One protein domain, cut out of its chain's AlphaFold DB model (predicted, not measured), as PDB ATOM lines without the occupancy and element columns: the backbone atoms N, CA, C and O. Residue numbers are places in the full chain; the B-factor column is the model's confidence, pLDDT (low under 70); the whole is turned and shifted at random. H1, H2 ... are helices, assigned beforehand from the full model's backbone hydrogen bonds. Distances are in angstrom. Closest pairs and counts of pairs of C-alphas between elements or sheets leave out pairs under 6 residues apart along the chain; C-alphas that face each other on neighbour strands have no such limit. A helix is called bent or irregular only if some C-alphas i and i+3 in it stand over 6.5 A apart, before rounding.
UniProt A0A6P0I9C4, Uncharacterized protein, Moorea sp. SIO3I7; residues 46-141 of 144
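AT A GLANCE: This is residues 46 to 141 of the 144 residues of an uncharacterized protein of Moorea sp. SIO3I7 (UniProt A0A6P0I9C4). The model is a loose, flat arch of helices: the long helix H1 makes one leg, H2 packs across it, and H3 starts beside the far part of H1 and leads outward to a long loop, residues 112 to 126. Beyond that loop H4 makes a second, shorter leg that touches no helix, so that the arch is open between H1 and H4, and residues 46 to 54 of H1 stick out free. The printed part has 96 residues with four named helices, in the order H1, H2, H3, H4, and no named strand; the class is all helix. The whole is loose, with a radius of gyration of the C-alphas of 16.1 A, and its C-alphas span 45 by 36 by 17 A.

HOW THE PARTS SIT: H1, residues 46 to 72, stands free over residues 46 to 54. With residues 58 to 67 alone it touches H2, residues 80 to 91; the closest C-alphas are those of Gly 62 and Gly 90, 3.8 A apart. H1 and H2 stand at a steep tilt of 66 degrees and run opposite ways. With residues 67 to 72 alone H1 touches H3, residues 98 to 111, closest at the C-alphas of Ser 72 and Val 102, 4.9 A apart. These two stand at a steep tilt of 60 degrees and run the same way. H2 and H3 only just touch, with 3 pairs of C-alphas within 8 A, through residues 87 to 91 of H2 and residue 98 of H3; the closest C-alphas are those of Cys 91 and Val 98, 7.2 A apart. Their lines are about perpendicular, at 77 degrees. The helix packing is mostly crossed, with none of these three pairs at a shallow tilt. H4, residues 127 to 140, is apart from H1, H2 and H3. In H2, H3 and H4 every O i to N i+4 pair is within hydrogen-bond range; in H1 20 of 23 are.

IN THESE COORDINATES: H1 begins at C-alpha 46, (6.932, -34.255, 37.990), and ends at C-alpha 72, (36.928, -15.838, 30.220), 36.0 A away. It is neither bent nor irregular, but only just: C-alphas 64 and 67 are 6.2 A apart. H2 measures 16.3 A from first to last C-alpha, H3 19.7 A and H4 20.0 A. H4 ends at C-alpha 140, (26.626, -17.972, 12.269).

THE WHOLE: The two C-alphas farthest apart are those of Gly 79 and Gly 126, at 48.2 A. The printed part has no cut. The links H1 to H2 and H2 to H3 are short, and the link H3 to H4, 15 residues, is long. The mean pLDDT of the printed part is 88.7; residues 121, 123 to 126 and 140 to 141 are under 70.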
ATOM      1  N   PRO A  46       6.147 -35.263  37.273       88.25
ATOM      2  CA  PRO A  46       6.932 -34.255  37.990       88.25
ATOM      3  C   PRO A  46       8.450 -34.470  37.877       88.25
ATOM      4  O   PRO A  46       9.217 -33.510  37.911       88.25
ATOM      5  N   LEU A  47       8.881 -35.725  37.701       91.38
ATOM      6  CA  LEU A  47      10.274 -36.079  37.443       91.38
ATOM      7  C   LEU A  47      10.797 -35.479  36.130       91.38
ATOM      8  O   LEU A  47      11.907 -34.957  36.125       91.38
ATOM      9  N   ASP A  48      10.015 -35.503  35.049       89.00
ATOM     10  CA  ASP A  48      10.427 -34.970  33.743       89.00
ATOM     11  C   ASP A  48      10.672 -33.462  33.828       89.00
ATOM     12  O   ASP A  48      11.691 -32.950  33.361       89.00
ATOM     13  N   ILE A  49       9.770 -32.754  34.515       88.44
ATOM     14  CA  ILE A  49       9.896 -31.318  34.787       88.44
ATOM     15  C   ILE A  49      11.123 -31.052  35.668       88.44
ATOM     16  O   ILE A  49      11.900 -30.138  35.392       88.44
ATOM     17  N   GLY A  50      11.323 -31.865  36.709       94.88
ATOM     18  CA  GLY A  50      12.476 -31.764  37.601       94.88
ATOM     19  C   GLY A  50      13.805 -31.961  36.871       94.88
ATOM     20  O   GLY A  50      14.733 -31.177  37.070       94.88
ATOM     21  N   LEU A  51      13.888 -32.953  35.984       93.88
ATOM     22  CA  LEU A  51      15.063 -33.203  35.151       93.88
ATOM     23  C   LEU A  51      15.300 -32.060  34.163       93.88
ATOM     24  O   LEU A  51      16.426 -31.579  34.061       93.88
ATOM     25  N   PHE A  52      14.254 -31.578  33.487       91.06
ATOM     26  CA  PHE A  52      14.361 -30.450  32.561       91.06
ATOM     27  C   PHE A  52      14.910 -29.197  33.256       91.06
ATOM     28  O   PHE A  52      15.916 -28.635  32.821       91.06
ATOM     29  N   LEU A  53      14.295 -28.787  34.371       94.75
ATOM     30  CA  LEU A  53      14.716 -27.601  35.119       94.75
ATOM     31  C   LEU A  53      16.100 -27.784  35.750       94.75
ATOM     32  O   LEU A  53      16.925 -26.873  35.692       94.75
ATOM     33  N   GLY A  54      16.379 -28.959  36.317       97.62
ATOM     34  CA  GLY A  54      17.674 -29.268  36.922       97.62
ATOM     35  C   GLY A  54      18.813 -29.191  35.908       97.62
ATOM     36  O   GLY A  54      19.828 -28.544  36.164       97.62
ATOM     37  N   MET A  55      18.620 -29.778  34.726       95.75
ATOM     38  CA  MET A  55      19.601 -29.736  33.640       95.75
ATOM     39  C   MET A  55      19.745 -28.332  33.051       95.75
ATOM     40  O   MET A  55      20.863 -27.900  32.769       95.75
ATOM     41  N   TYR A  56      18.644 -27.585  32.923       94.12
ATOM     42  CA  TYR A  56      18.682 -26.187  32.492       94.12
ATOM     43  C   TYR A  56      19.538 -25.334  33.438       94.12
ATOM     44  O   TYR A  56      20.446 -24.633  32.991       94.12
ATOM     45  N   ILE A  57      19.300 -25.437  34.750       97.94
ATOM     46  CA  ILE A  57      20.056 -24.701  35.770       97.94
ATOM     47  C   ILE A  57      21.529 -25.129  35.772       97.94
ATOM     48  O   ILE A  57      22.412 -24.272  35.829       97.94
ATOM     49  N   LEU A  58      21.810 -26.431  35.672       98.06
ATOM     50  CA  LEU A  58      23.176 -26.956  35.619       98.06
ATOM     51  C   LEU A  58      23.961 -26.363  34.438       98.06
ATOM     52  O   LEU A  58      25.059 -25.833  34.627       98.06
ATOM     53  N   ASN A  59      23.377 -26.397  33.240       96.88
ATOM     54  CA  ASN A  59      23.987 -25.848  32.031       96.88
ATOM     55  C   ASN A  59      24.156 -24.325  32.133       96.88
ATOM     56  O   ASN A  59      25.202 -23.782  31.769       96.88
ATOM     57  N   PHE A  60      23.159 -23.630  32.690       97.00
ATOM     58  CA  PHE A  60      23.214 -22.190  32.932       97.00
ATOM     59  C   PHE A  60      24.365 -21.809  33.871       97.00
ATOM     60  O   PHE A  60      25.108 -20.867  33.587       97.00
ATOM     61  N   ILE A  61      24.573 -22.560  34.956       98.31
ATOM     62  CA  ILE A  61      25.721 -22.383  35.859       98.31
ATOM     63  C   ILE A  61      27.034 -22.664  35.117       98.31
ATOM     64  O   ILE A  61      27.985 -21.890  35.237       98.31
ATOM     65  N   GLY A  62      27.089 -23.727  34.312       98.25
ATOM     66  CA  GLY A  62      28.258 -24.066  33.496       98.25
ATOM     67  C   GLY A  62      28.703 -22.920  32.582       98.25
ATOM     68  O   GLY A  62      29.886 -22.580  32.542       98.25
ATOM     69  N   ILE A  63      27.756 -22.257  31.914       97.88
ATOM     70  CA  ILE A  63      28.048 -21.098  31.063       97.88
ATOM     71  C   ILE A  63      28.378 -19.852  31.890       97.88
ATOM     72  O   ILE A  63      29.424 -19.232  31.701       97.88
ATOM     73  N   THR A  64      27.516 -19.471  32.831       97.88
ATOM     74  CA  THR A  64      27.643 -18.182  33.532       97.88
ATOM     75  C   THR A  64      28.775 -18.158  34.556       97.88
ATOM     76  O   THR A  64      29.498 -17.167  34.662       97.88
ATOM     77  N   VAL A  65      28.950 -19.229  35.324       98.25
ATOM     78  CA  VAL A  65      29.992 -19.331  36.352       98.25
ATOM     79  C   VAL A  65      31.266 -19.918  35.755       98.25
ATOM     80  O   VAL A  65      32.352 -19.396  36.006       98.25
ATOM     81  N   GLY A  66      31.141 -20.964  34.936       98.31
ATOM     82  CA  GLY A  66      32.269 -21.619  34.276       98.31
ATOM     83  C   GLY A  66      32.832 -20.795  33.125       98.31
ATOM     84  O   GLY A  66      33.848 -20.118  33.283       98.31
ATOM     85  N   TYR A  67      32.207 -20.879  31.951       98.06
ATOM     86  CA  TYR A  67      32.723 -20.276  30.714       98.06
ATOM     87  C   TYR A  67      32.972 -18.771  30.874       98.06
ATOM     88  O   TYR A  67      34.086 -18.303  30.646       98.06
ATOM     89  N   HIS A  68      31.985 -18.032  31.370       97.94
ATOM     90  CA  HIS A  68      32.052 -16.580  31.480       97.94
ATOM     91  C   HIS A  68      32.976 -16.104  32.615       97.94
ATOM     92  O   HIS A  68      33.996 -15.455  32.368       97.94
ATOM     93  N   ARG A  69      32.657 -16.405  33.880       98.25
ATOM     94  CA  ARG A  69      33.393 -15.819  35.018       98.25
ATOM     95  C   ARG A  69      34.744 -16.488  35.264       98.25
ATOM     96  O   ARG A  69      35.739 -15.783  35.439       98.25
ATOM     97  N   LEU A  70      34.800 -17.819  35.279       98.31
ATOM     98  CA  LEU A  70      36.031 -18.554  35.580       98.31
ATOM     99  C   LEU A  70      36.996 -18.582  34.388       98.31
ATOM    100  O   LEU A  70      38.175 -18.261  34.553       98.31
ATOM    101  N   PHE A  71      36.536 -18.975  33.197       97.88
ATOM    102  CA  PHE A  71      37.432 -19.194  32.055       97.88
ATOM    103  C   PHE A  71      37.726 -17.912  31.263       97.88
ATOM    104  O   PHE A  71      38.901 -17.650  30.972       97.88
ATOM    105  N   SER A  72      36.718 -17.084  30.971       97.25
ATOM    106  CA  SER A  72      36.928 -15.838  30.220       97.25
ATOM    107  C   SER A  72      37.545 -14.743  31.075       97.25
ATOM    108  O   SER A  72      38.624 -14.258  30.723       97.25
ATOM    109  N   HIS A  73      36.921 -14.417  32.208       97.69
ATOM    110  CA  HIS A  73      37.316 -13.272  33.044       97.69
ATOM    111  C   HIS A  73      38.287 -13.597  34.171       97.69
ATOM    112  O   HIS A  73      38.847 -12.680  34.765       97.69
ATOM    113  N   ARG A  74      38.511 -14.884  34.474       96.19
ATOM    114  CA  ARG A  74      39.362 -15.318  35.597       96.19
ATOM    115  C   ARG A  74      38.985 -14.626  36.917       96.19
ATOM    116  O   ARG A  74      39.854 -14.294  37.716       96.19
ATOM    117  N   ALA A  75      37.686 -14.423  37.142       97.25
ATOM    118  CA  ALA A  75      37.163 -13.653  38.271       97.25
ATOM    119  C   ALA A  75      37.454 -14.294  39.642       97.25
ATOM    120  O   ALA A  75      37.392 -13.622  40.666       97.25
ATOM    121  N   PHE A  76      37.745 -15.596  39.670       97.94
ATOM    122  CA  PHE A  76      38.104 -16.349  40.869       97.94
ATOM    123  C   PHE A  76      38.941 -17.583  40.500       97.94
ATOM    124  O   PHE A  76      39.063 -17.947  39.327       97.94
ATOM    125  N   GLN A  77      39.511 -18.238  41.512       96.38
ATOM    126  CA  GLN A  77      40.260 -19.489  41.377       96.38
ATOM    127  C   GLN A  77      39.494 -20.639  42.039       96.38
ATOM    128  O   GLN A  77      38.792 -20.438  43.027       96.38
ATOM    129  N   THR A  78      39.624 -21.850  41.497       96.62
ATOM    130  CA  THR A  78      38.995 -23.063  42.037       96.62
ATOM    131  C   THR A  78      39.942 -24.252  41.956       96.62
ATOM    132  O   THR A  78      40.880 -24.265  41.155       96.62
ATOM    133  N   GLY A  79      39.678 -25.276  42.772       98.00
ATOM    134  CA  GLY A  79      40.358 -26.564  42.660       98.00
ATOM    135  C   GLY A  79      40.029 -27.293  41.345       98.00
ATOM    136  O   GLY A  79      39.017 -26.998  40.699       98.00
ATOM    137  N   PRO A  80      40.849 -28.286  40.955       97.38
ATOM    138  CA  PRO A  80      40.735 -28.969  39.664       97.38
ATOM    139  C   PRO A  80      39.376 -29.649  39.455       97.38
ATOM    140  O   PRO A  80      38.851 -29.621  38.345       97.38
ATOM    141  N   PHE A  81      38.765 -30.185  40.517       98.19
ATOM    142  CA  PHE A  81      37.452 -30.834  40.444       98.19
ATOM    143  C   PHE A  81      36.332 -29.869  40.052       98.19
ATOM    144  O   PHE A  81      35.594 -30.135  39.109       98.19
ATOM    145  N   ILE A  82      36.233 -28.719  40.725       98.06
ATOM    146  CA  ILE A  82      35.210 -27.709  40.416       98.06
ATOM    147  C   ILE A  82      35.450 -27.113  39.029       98.06
ATOM    148  O   ILE A  82      34.507 -26.889  38.275       98.06
ATOM    149  N   ARG A  83      36.719 -26.901  38.658       97.75
ATOM    150  CA  ARG A  83      37.086 -26.433  37.319       97.75
ATOM    151  C   ARG A  83      36.632 -27.415  36.232       97.75
ATOM    152  O   ARG A  83      36.051 -26.977  35.245       97.75
ATOM    153  N   ALA A  84      36.861 -28.716  36.419       97.94
ATOM    154  CA  ALA A  84      36.419 -29.751  35.484       97.94
ATOM    155  C   ALA A  84      34.890 -29.865  35.434       97.94
ATOM    156  O   ALA A  84      34.317 -29.895  34.350       97.94
ATOM    157  N   PHE A  85      34.224 -29.848  36.591       98.25
ATOM    158  CA  PHE A  85      32.764 -29.874  36.682       98.25
ATOM    159  C   PHE A  85      32.120 -28.719  35.906       98.25
ATOM    160  O   PHE A  85      31.248 -28.950  35.073       98.25
ATOM    161  N   LEU A  86      32.590 -27.484  36.114       98.12
ATOM    162  CA  LEU A  86      32.076 -26.311  35.404       98.12
ATOM    163  C   LEU A  86      32.364 -26.363  33.897       98.12
ATOM    164  O   LEU A  86      31.543 -25.897  33.111       98.12
ATOM    165  N   ALA A  87      33.497 -26.943  33.484       96.88
ATOM    166  CA  ALA A  87      33.786 -27.168  32.070       96.88
ATOM    167  C   ALA A  87      32.807 -28.175  31.448       96.88
ATOM    168  O   ALA A  87      32.257 -27.898  30.388       96.88
ATOM    169  N   ILE A  88      32.541 -29.301  32.119       97.44
ATOM    170  CA  ILE A  88      31.598 -30.328  31.651       97.44
ATOM    171  C   ILE A  88      30.176 -29.759  31.580       97.44
ATOM    172  O   ILE A  88      29.534 -29.869  30.537       97.44
ATOM    173  N   ALA A  89      29.714 -29.090  32.640       97.69
ATOM    174  CA  ALA A  89      28.398 -28.452  32.667       97.69
ATOM    175  C   ALA A  89      28.250 -27.385  31.563       97.69
ATOM    176  O   ALA A  89      27.201 -27.286  30.936       97.69
ATOM    177  N   GLY A  90      29.304 -26.611  31.277       96.44
ATOM    178  CA  GLY A  90      29.315 -25.656  30.164       96.44
ATOM    179  C   GLY A  90      29.281 -26.336  28.790       96.44
ATOM    180  O   GLY A  90      28.527 -25.912  27.917       96.44
ATOM    181  N   CYS A  91      30.022 -27.434  28.604       94.88
ATOM    182  CA  CYS A  91      29.991 -28.227  27.369       94.88
ATOM    183  C   CYS A  91      28.589 -28.778  27.067       94.88
ATOM    184  O   CYS A  91      28.176 -28.808  25.908       94.88
ATOM    185  N   MET A  92      27.838 -29.174  28.099       94.00
ATOM    186  CA  MET A  92      26.467 -29.686  27.962       94.00
ATOM    187  C   MET A  92      25.471 -28.635  27.453       94.00
ATOM    188  O   MET A  92      24.417 -29.000  26.939       94.00
ATOM    189  N   ALA A  93      25.805 -27.343  27.535       91.75
ATOM    190  CA  ALA A  93      24.997 -26.264  26.969       91.75
ATOM    191  C   ALA A  93      25.131 -26.130  25.439       91.75
ATOM    192  O   ALA A  93      24.460 -25.286  24.850       91.75
ATOM    193  N   ALA A  94      26.002 -26.923  24.800       88.31
ATOM    194  CA  ALA A  94      26.185 -26.978  23.347       88.31
ATOM    195  C   ALA A  94      26.531 -25.627  22.673       88.31
ATOM    196  O   ALA A  94      26.257 -25.432  21.493       88.31
ATOM    197  N   GLN A  95      27.208 -24.714  23.384       87.38
ATOM    198  CA  GLN A  95      27.660 -23.412  22.849       87.38
ATOM    199  C   GLN A  95      29.053 -23.459  22.187       87.38
ATOM    200  O   GLN A  95      29.701 -22.434  21.989       87.38
ATOM    201  N   GLY A  96      29.538 -24.661  21.864       86.12
ATOM    202  CA  GLY A  96      30.866 -24.897  21.302       86.12
ATOM    203  C   GLY A  96      31.978 -25.116  22.344       86.12
ATOM    204  O   GLY A  96      31.732 -25.120  23.557       86.12
ATOM    205  N   PRO A  97      33.221 -25.353  21.882       90.19
ATOM    206  CA  PRO A  97      34.358 -25.634  22.755       90.19
ATOM    207  C   PRO A  97      34.686 -24.461  23.684       90.19
ATOM    208  O   PRO A  97      34.671 -23.306  23.259       90.19
ATOM    209  N   VAL A  98      35.078 -24.758  24.930       93.38
ATOM    210  CA  VAL A  98      35.410 -23.738  25.944       93.38
ATOM    211  C   VAL A  98      36.469 -22.738  25.470       93.38
ATOM    212  O   VAL A  98      36.376 -21.554  25.767       93.38
ATOM    213  N   THR A  99      37.466 -23.183  24.703       92.69
ATOM    214  CA  THR A  99      38.543 -22.325  24.189       92.69
ATOM    215  C   THR A  99      38.028 -21.304  23.182       92.69
ATOM    216  O   THR A  99      38.327 -20.119  23.316       92.69
ATOM    217  N   SER A 100      37.227 -21.748  22.210       88.88
ATOM    218  CA  SER A 100      36.597 -20.880  21.213       88.88
ATOM    219  C   SER A 100      35.616 -19.915  21.871       88.88
ATOM    220  O   SER A 100      35.662 -18.721  21.600       88.88
ATOM    221  N   TRP A 101      34.790 -20.403  22.801       92.38
ATOM    222  CA  TRP A 101      33.843 -19.563  23.536       92.38
ATOM    223  C   TRP A 101      34.557 -18.454  24.315       92.38
ATOM    224  O   TRP A 101      34.199 -17.285  24.211       92.38
ATOM    225  N   VAL A 102      35.627 -18.795  25.043       94.12
ATOM    226  CA  VAL A 102      36.440 -17.820  25.786       94.12
ATOM    227  C   VAL A 102      37.078 -16.789  24.862       94.12
ATOM    228  O   VAL A 102      37.139 -15.609  25.211       94.12
ATOM    229  N   HIS A 103      37.568 -17.225  23.702       90.62
ATOM    230  CA  HIS A 103      38.139 -16.330  22.706       90.62
ATOM    231  C   HIS A 103      37.092 -15.328  22.199       90.62
ATOM    232  O   HIS A 103      37.305 -14.126  22.359       90.62
ATOM    233  N   HIS A 104      35.943 -15.797  21.700       87.19
ATOM    234  CA  HIS A 104      34.882 -14.911  21.203       87.19
ATOM    235  C   HIS A 104      34.364 -13.977  22.287       87.19
ATOM    236  O   HIS A 104      34.208 -12.790  22.039       87.19
ATOM    237  N   HIS A 105      34.169 -14.476  23.509       91.75
ATOM    238  CA  HIS A 105      33.690 -13.657  24.620       91.75
ATOM    239  C   HIS A 105      34.647 -12.503  24.945       91.75
ATOM    240  O   HIS A 105      34.222 -11.389  25.246       91.75
ATOM    241  N   ARG A 106      35.961 -12.742  24.872       92.75
ATOM    242  CA  ARG A 106      36.965 -11.685  25.061       92.75
ATOM    243  C   ARG A 106      36.993 -10.710  23.892       92.75
ATOM    244  O   ARG A 106      37.065  -9.512  24.140       92.75
ATOM    245  N   CYS A 107      36.911 -11.203  22.657       88.31
ATOM    246  CA  CYS A 107      36.815 -10.351  21.471       88.31
ATOM    247  C   CYS A 107      35.566  -9.465  21.528       88.31
ATOM    248  O   CYS A 107      35.684  -8.267  21.310       88.31
ATOM    249  N   HIS A 108      34.419 -10.011  21.932       89.25
ATOM    250  CA  HIS A 108      33.185  -9.259  22.155       89.25
ATOM    251  C   HIS A 108      33.386  -8.116  23.161       89.25
ATOM    252  O   HIS A 108      33.032  -6.980  22.880       89.25
ATOM    253  N   HIS A 109      34.047  -8.356  24.298       90.75
ATOM    254  CA  HIS A 109      34.346  -7.272  25.244       90.75
ATOM    255  C   HIS A 109      35.334  -6.219  24.712       90.75
ATOM    256  O   HIS A 109      35.243  -5.061  25.112       90.75
ATOM    257  N   ILE A 110      36.292  -6.605  23.863       89.00
ATOM    258  CA  ILE A 110      37.303  -5.689  23.305       89.00
ATOM    259  C   ILE A 110      36.713  -4.846  22.167       89.00
ATOM    260  O   ILE A 110      36.992  -3.653  22.085       89.00
ATOM    261  N   TYR A 111      35.911  -5.467  21.304       85.25
ATOM    262  CA  TYR A 111      35.390  -4.885  20.068       85.25
ATOM    263  C   TYR A 111      33.892  -4.582  20.132       85.25
ATOM    264  O   TYR A 111      33.293  -4.392  19.083       85.25
ATOM    265  N   SER A 112      33.287  -4.550  21.325       83.94
ATOM    266  CA  SER A 112      31.834  -4.419  21.514       83.94
ATOM    267  C   SER A 112      31.232  -3.359  20.597       83.94
ATOM    268  O   SER A 112      31.667  -2.204  20.609       83.94
ATOM    269  N   ASP A 113      30.230  -3.772  19.819       80.12
ATOM    270  CA  ASP A 113      29.505  -2.929  18.856       80.12
ATOM    271  C   ASP A 113      30.389  -2.245  17.792       80.12
ATOM    272  O   ASP A 113      30.018  -1.223  17.213       80.12
ATOM    273  N   GLN A 114      31.559  -2.820  17.508       81.19
ATOM    274  CA  GLN A 114      32.487  -2.395  16.463       81.19
ATOM    275  C   GLN A 114      32.856  -3.571  15.550       81.19
ATOM    276  O   GLN A 114      32.635  -4.746  15.862       81.19
ATOM    277  N   ASP A 115      33.462  -3.245  14.408       73.69
ATOM    278  CA  ASP A 115      34.010  -4.239  13.490       73.69
ATOM    279  C   ASP A 115      35.042  -5.122  14.210       73.69
ATOM    280  O   ASP A 115      36.088  -4.655  14.661       73.69
ATOM    281  N   GLY A 116      34.743  -6.419  14.302       72.94
ATOM    282  CA  GLY A 116      35.528  -7.391  15.071       72.94
ATOM    283  C   GLY A 116      34.732  -8.082  16.178       72.94
ATOM    284  O   GLY A 116      35.150  -9.141  16.644       72.94
ATOM    285  N   ASP A 117      33.566  -7.548  16.553       78.62
ATOM    286  CA  ASP A 117      32.626  -8.240  17.428       78.62
ATOM    287  C   ASP A 117      31.809  -9.282  16.653       78.62
ATOM    288  O   ASP A 117      30.930  -8.974  15.841       78.62
ATOM    289  N   THR A 118      32.101 -10.551  16.923       70.69
ATOM    290  CA  THR A 118      31.423 -11.700  16.309       70.69
ATOM    291  C   THR A 118      30.009 -11.908  16.857       70.69
ATOM    292  O   THR A 118      29.267 -12.729  16.332       70.69
ATOM    293  N   HIS A 119      29.626 -11.196  17.923       75.69
ATOM    294  CA  HIS A 119      28.334 -11.328  18.595       75.69
ATOM    295  C   HIS A 119      27.532 -10.022  18.678       75.69
ATOM    296  O   HIS A 119      26.474 -10.021  19.306       75.69
ATOM    297  N   SER A 120      27.951  -8.930  18.022       77.25
ATOM    298  CA  SER A 120      27.141  -7.705  18.016       77.25
ATOM    299  C   SER A 120      25.945  -7.837  17.061       77.25
ATOM    300  O   SER A 120      26.132  -8.055  15.860       77.25
ATOM    301  N   PRO A 121      24.705  -7.652  17.546       69.06
ATOM    302  CA  PRO A 121      23.528  -7.571  16.687       69.06
ATOM    303  C   PRO A 121      23.376  -6.188  16.029       69.06
ATOM    304  O   PRO A 121      22.538  -6.024  15.145       69.06
ATOM    305  N   HIS A 122      24.156  -5.189  16.457       70.56
ATOM    306  CA  HIS A 122      23.979  -3.783  16.081       70.56
ATOM    307  C   HIS A 122      24.805  -3.353  14.865       70.56
ATOM    308  O   HIS A 122      24.649  -2.230  14.386       70.56
ATOM    309  N   LEU A 123      25.652  -4.238  14.333       67.44
ATOM    310  CA  LEU A 123      26.480  -3.944  13.156       67.44
ATOM    311  C   LEU A 123      25.650  -3.780  11.871       67.44
ATOM    312  O   LEU A 123      26.116  -3.177  10.906       67.44
ATOM    313  N   HIS A 124      24.404  -4.266  11.861       67.88
ATOM    314  CA  HIS A 124      23.492  -4.162  10.726       67.88
ATOM    315  C   HIS A 124      22.364  -3.159  11.015       67.88
ATOM    316  O   HIS A 124      21.548  -3.350  11.914       67.88
ATOM    317  N   GLN A 125      22.292  -2.088  10.221       65.25
ATOM    318  CA  GLN A 125      21.213  -1.093  10.275       65.25
ATOM    319  C   GLN A 125      20.100  -1.449   9.270       65.25
ATOM    320  O   GLN A 125      20.394  -1.971   8.196       65.25
ATOM    321  N   GLY A 126      18.829  -1.133   9.572       63.22
ATOM    322  CA  GLY A 126      17.750  -1.142   8.561       63.22
ATOM    323  C   GLY A 126      16.493  -1.972   8.863       63.22
ATOM    324  O   GLY A 126      16.142  -2.872   8.098       63.22
ATOM    325  N   GLY A 127      15.753  -1.642   9.927       79.81
ATOM    326  CA  GLY A 127      14.430  -2.232  10.199       79.81
ATOM    327  C   GLY A 127      14.451  -3.760  10.389       79.81
ATOM    328  O   GLY A 127      15.426  -4.316  10.887       79.81
ATOM    329  N   PHE A 128      13.376  -4.453   9.994       82.88
ATOM    330  CA  PHE A 128      13.226  -5.910  10.172       82.88
ATOM    331  C   PHE A 128      14.334  -6.737   9.489       82.88
ATOM    332  O   PHE A 128      14.800  -7.728  10.047       82.88
ATOM    333  N   TRP A 129      14.801  -6.318   8.308       81.44
ATOM    334  CA  TRP A 129      15.867  -7.024   7.586       81.44
ATOM    335  C   TRP A 129      17.240  -6.842   8.239       81.44
ATOM    336  O   TRP A 129      17.991  -7.811   8.325       81.44
ATOM    337  N   GLY A 130      17.535  -5.648   8.768       81.25
ATOM    338  CA  GLY A 130      18.737  -5.414   9.574       81.25
ATOM    339  C   GLY A 130      18.766  -6.282  10.836       81.25
ATOM    340  O   GLY A 130      19.803  -6.851  11.161       81.25
ATOM    341  N   PHE A 131      17.612  -6.491  11.484       80.88
ATOM    342  CA  PHE A 131      17.491  -7.409  12.623       80.88
ATOM    343  C   PHE A 131      17.804  -8.866  12.247       80.88
ATOM    344  O   PHE A 131      18.567  -9.523  12.950       80.88
ATOM    345  N   ILE A 132      17.268  -9.371  11.128       83.69
ATOM    346  CA  ILE A 132      17.574 -10.733  10.654       83.69
ATOM    347  C   ILE A 132      19.065 -10.876  10.327       83.69
ATOM    348  O   ILE A 132      19.676 -11.883  10.683       83.69
ATOM    349  N   GLN A 133      19.659  -9.871   9.678       80.75
ATOM    350  CA  GLN A 133      21.089  -9.866   9.366       80.75
ATOM    351  C   GLN A 133      21.949  -9.841  10.636       80.75
ATOM    352  O   GLN A 133      22.862 -10.652  10.755       80.75
ATOM    353  N   GLY A 134      21.617  -9.000  11.621       81.62
ATOM    354  CA  GLY A 134      22.300  -8.965  12.919       81.62
ATOM    355  C   GLY A 134      22.150 -10.265  13.714       81.62
ATOM    356  O   GLY A 134      23.107 -10.740  14.331       81.62
ATOM    357  N   PHE A 135      20.977 -10.900  13.652       81.56
ATOM    358  CA  PHE A 135      20.765 -12.221  14.240       81.56
ATOM    359  C   PHE A 135      21.648 -13.278  13.567       81.56
ATOM    360  O   PHE A 135      22.342 -14.023  14.254       81.56
ATOM    361  N   TRP A 136      21.676 -13.319  12.233       80.75
ATOM    362  CA  TRP A 136      22.508 -14.267  11.493       80.75
ATOM    363  C   TRP A 136      24.000 -14.056  11.768       80.75
ATOM    364  O   TRP A 136      24.707 -15.022  12.049       80.75
ATOM    365  N   HIS A 137      24.466 -12.802  11.760       78.81
ATOM    366  CA  HIS A 137      25.856 -12.457  12.059       78.81
ATOM    367  C   HIS A 137      26.268 -12.955  13.444       78.81
ATOM    368  O   HIS A 137      27.208 -13.733  13.560       78.81
ATOM    369  N   SER A 138      25.482 -12.620  14.471       78.69
ATOM    370  CA  SER A 138      25.768 -13.002  15.861       78.69
ATOM    371  C   SER A 138      25.698 -14.507  16.145       78.69
ATOM    372  O   SER A 138      26.202 -14.943  17.179       78.69
ATOM    373  N   HIS A 139      25.087 -15.309  15.268       75.81
ATOM    374  CA  HIS A 139      24.900 -16.749  15.490       75.81
ATOM    375  C   HIS A 139      25.707 -17.638  14.538       75.81
ATOM    376  O   HIS A 139      25.980 -18.793  14.873       75.81
ATOM    377  N   ILE A 140      26.062 -17.147  13.347       69.12
ATOM    378  CA  ILE A 140      26.626 -17.972  12.269       69.12
ATOM    379  C   ILE A 140      27.878 -17.346  11.646       69.12
ATOM    380  O   ILE A 140      28.743 -18.089  11.166       69.12
ATOM    381  N   GLU A 141      28.012 -16.017  11.632       60.28
ATOM    382  CA  GLU A 141      29.058 -15.364  10.847       60.28
ATOM    383  C   GLU A 141      30.342 -15.061  11.637       60.28
ATOM    384  O   GLU A 141      30.339 -14.564  12.754       60.28
TER     385      GLU A 141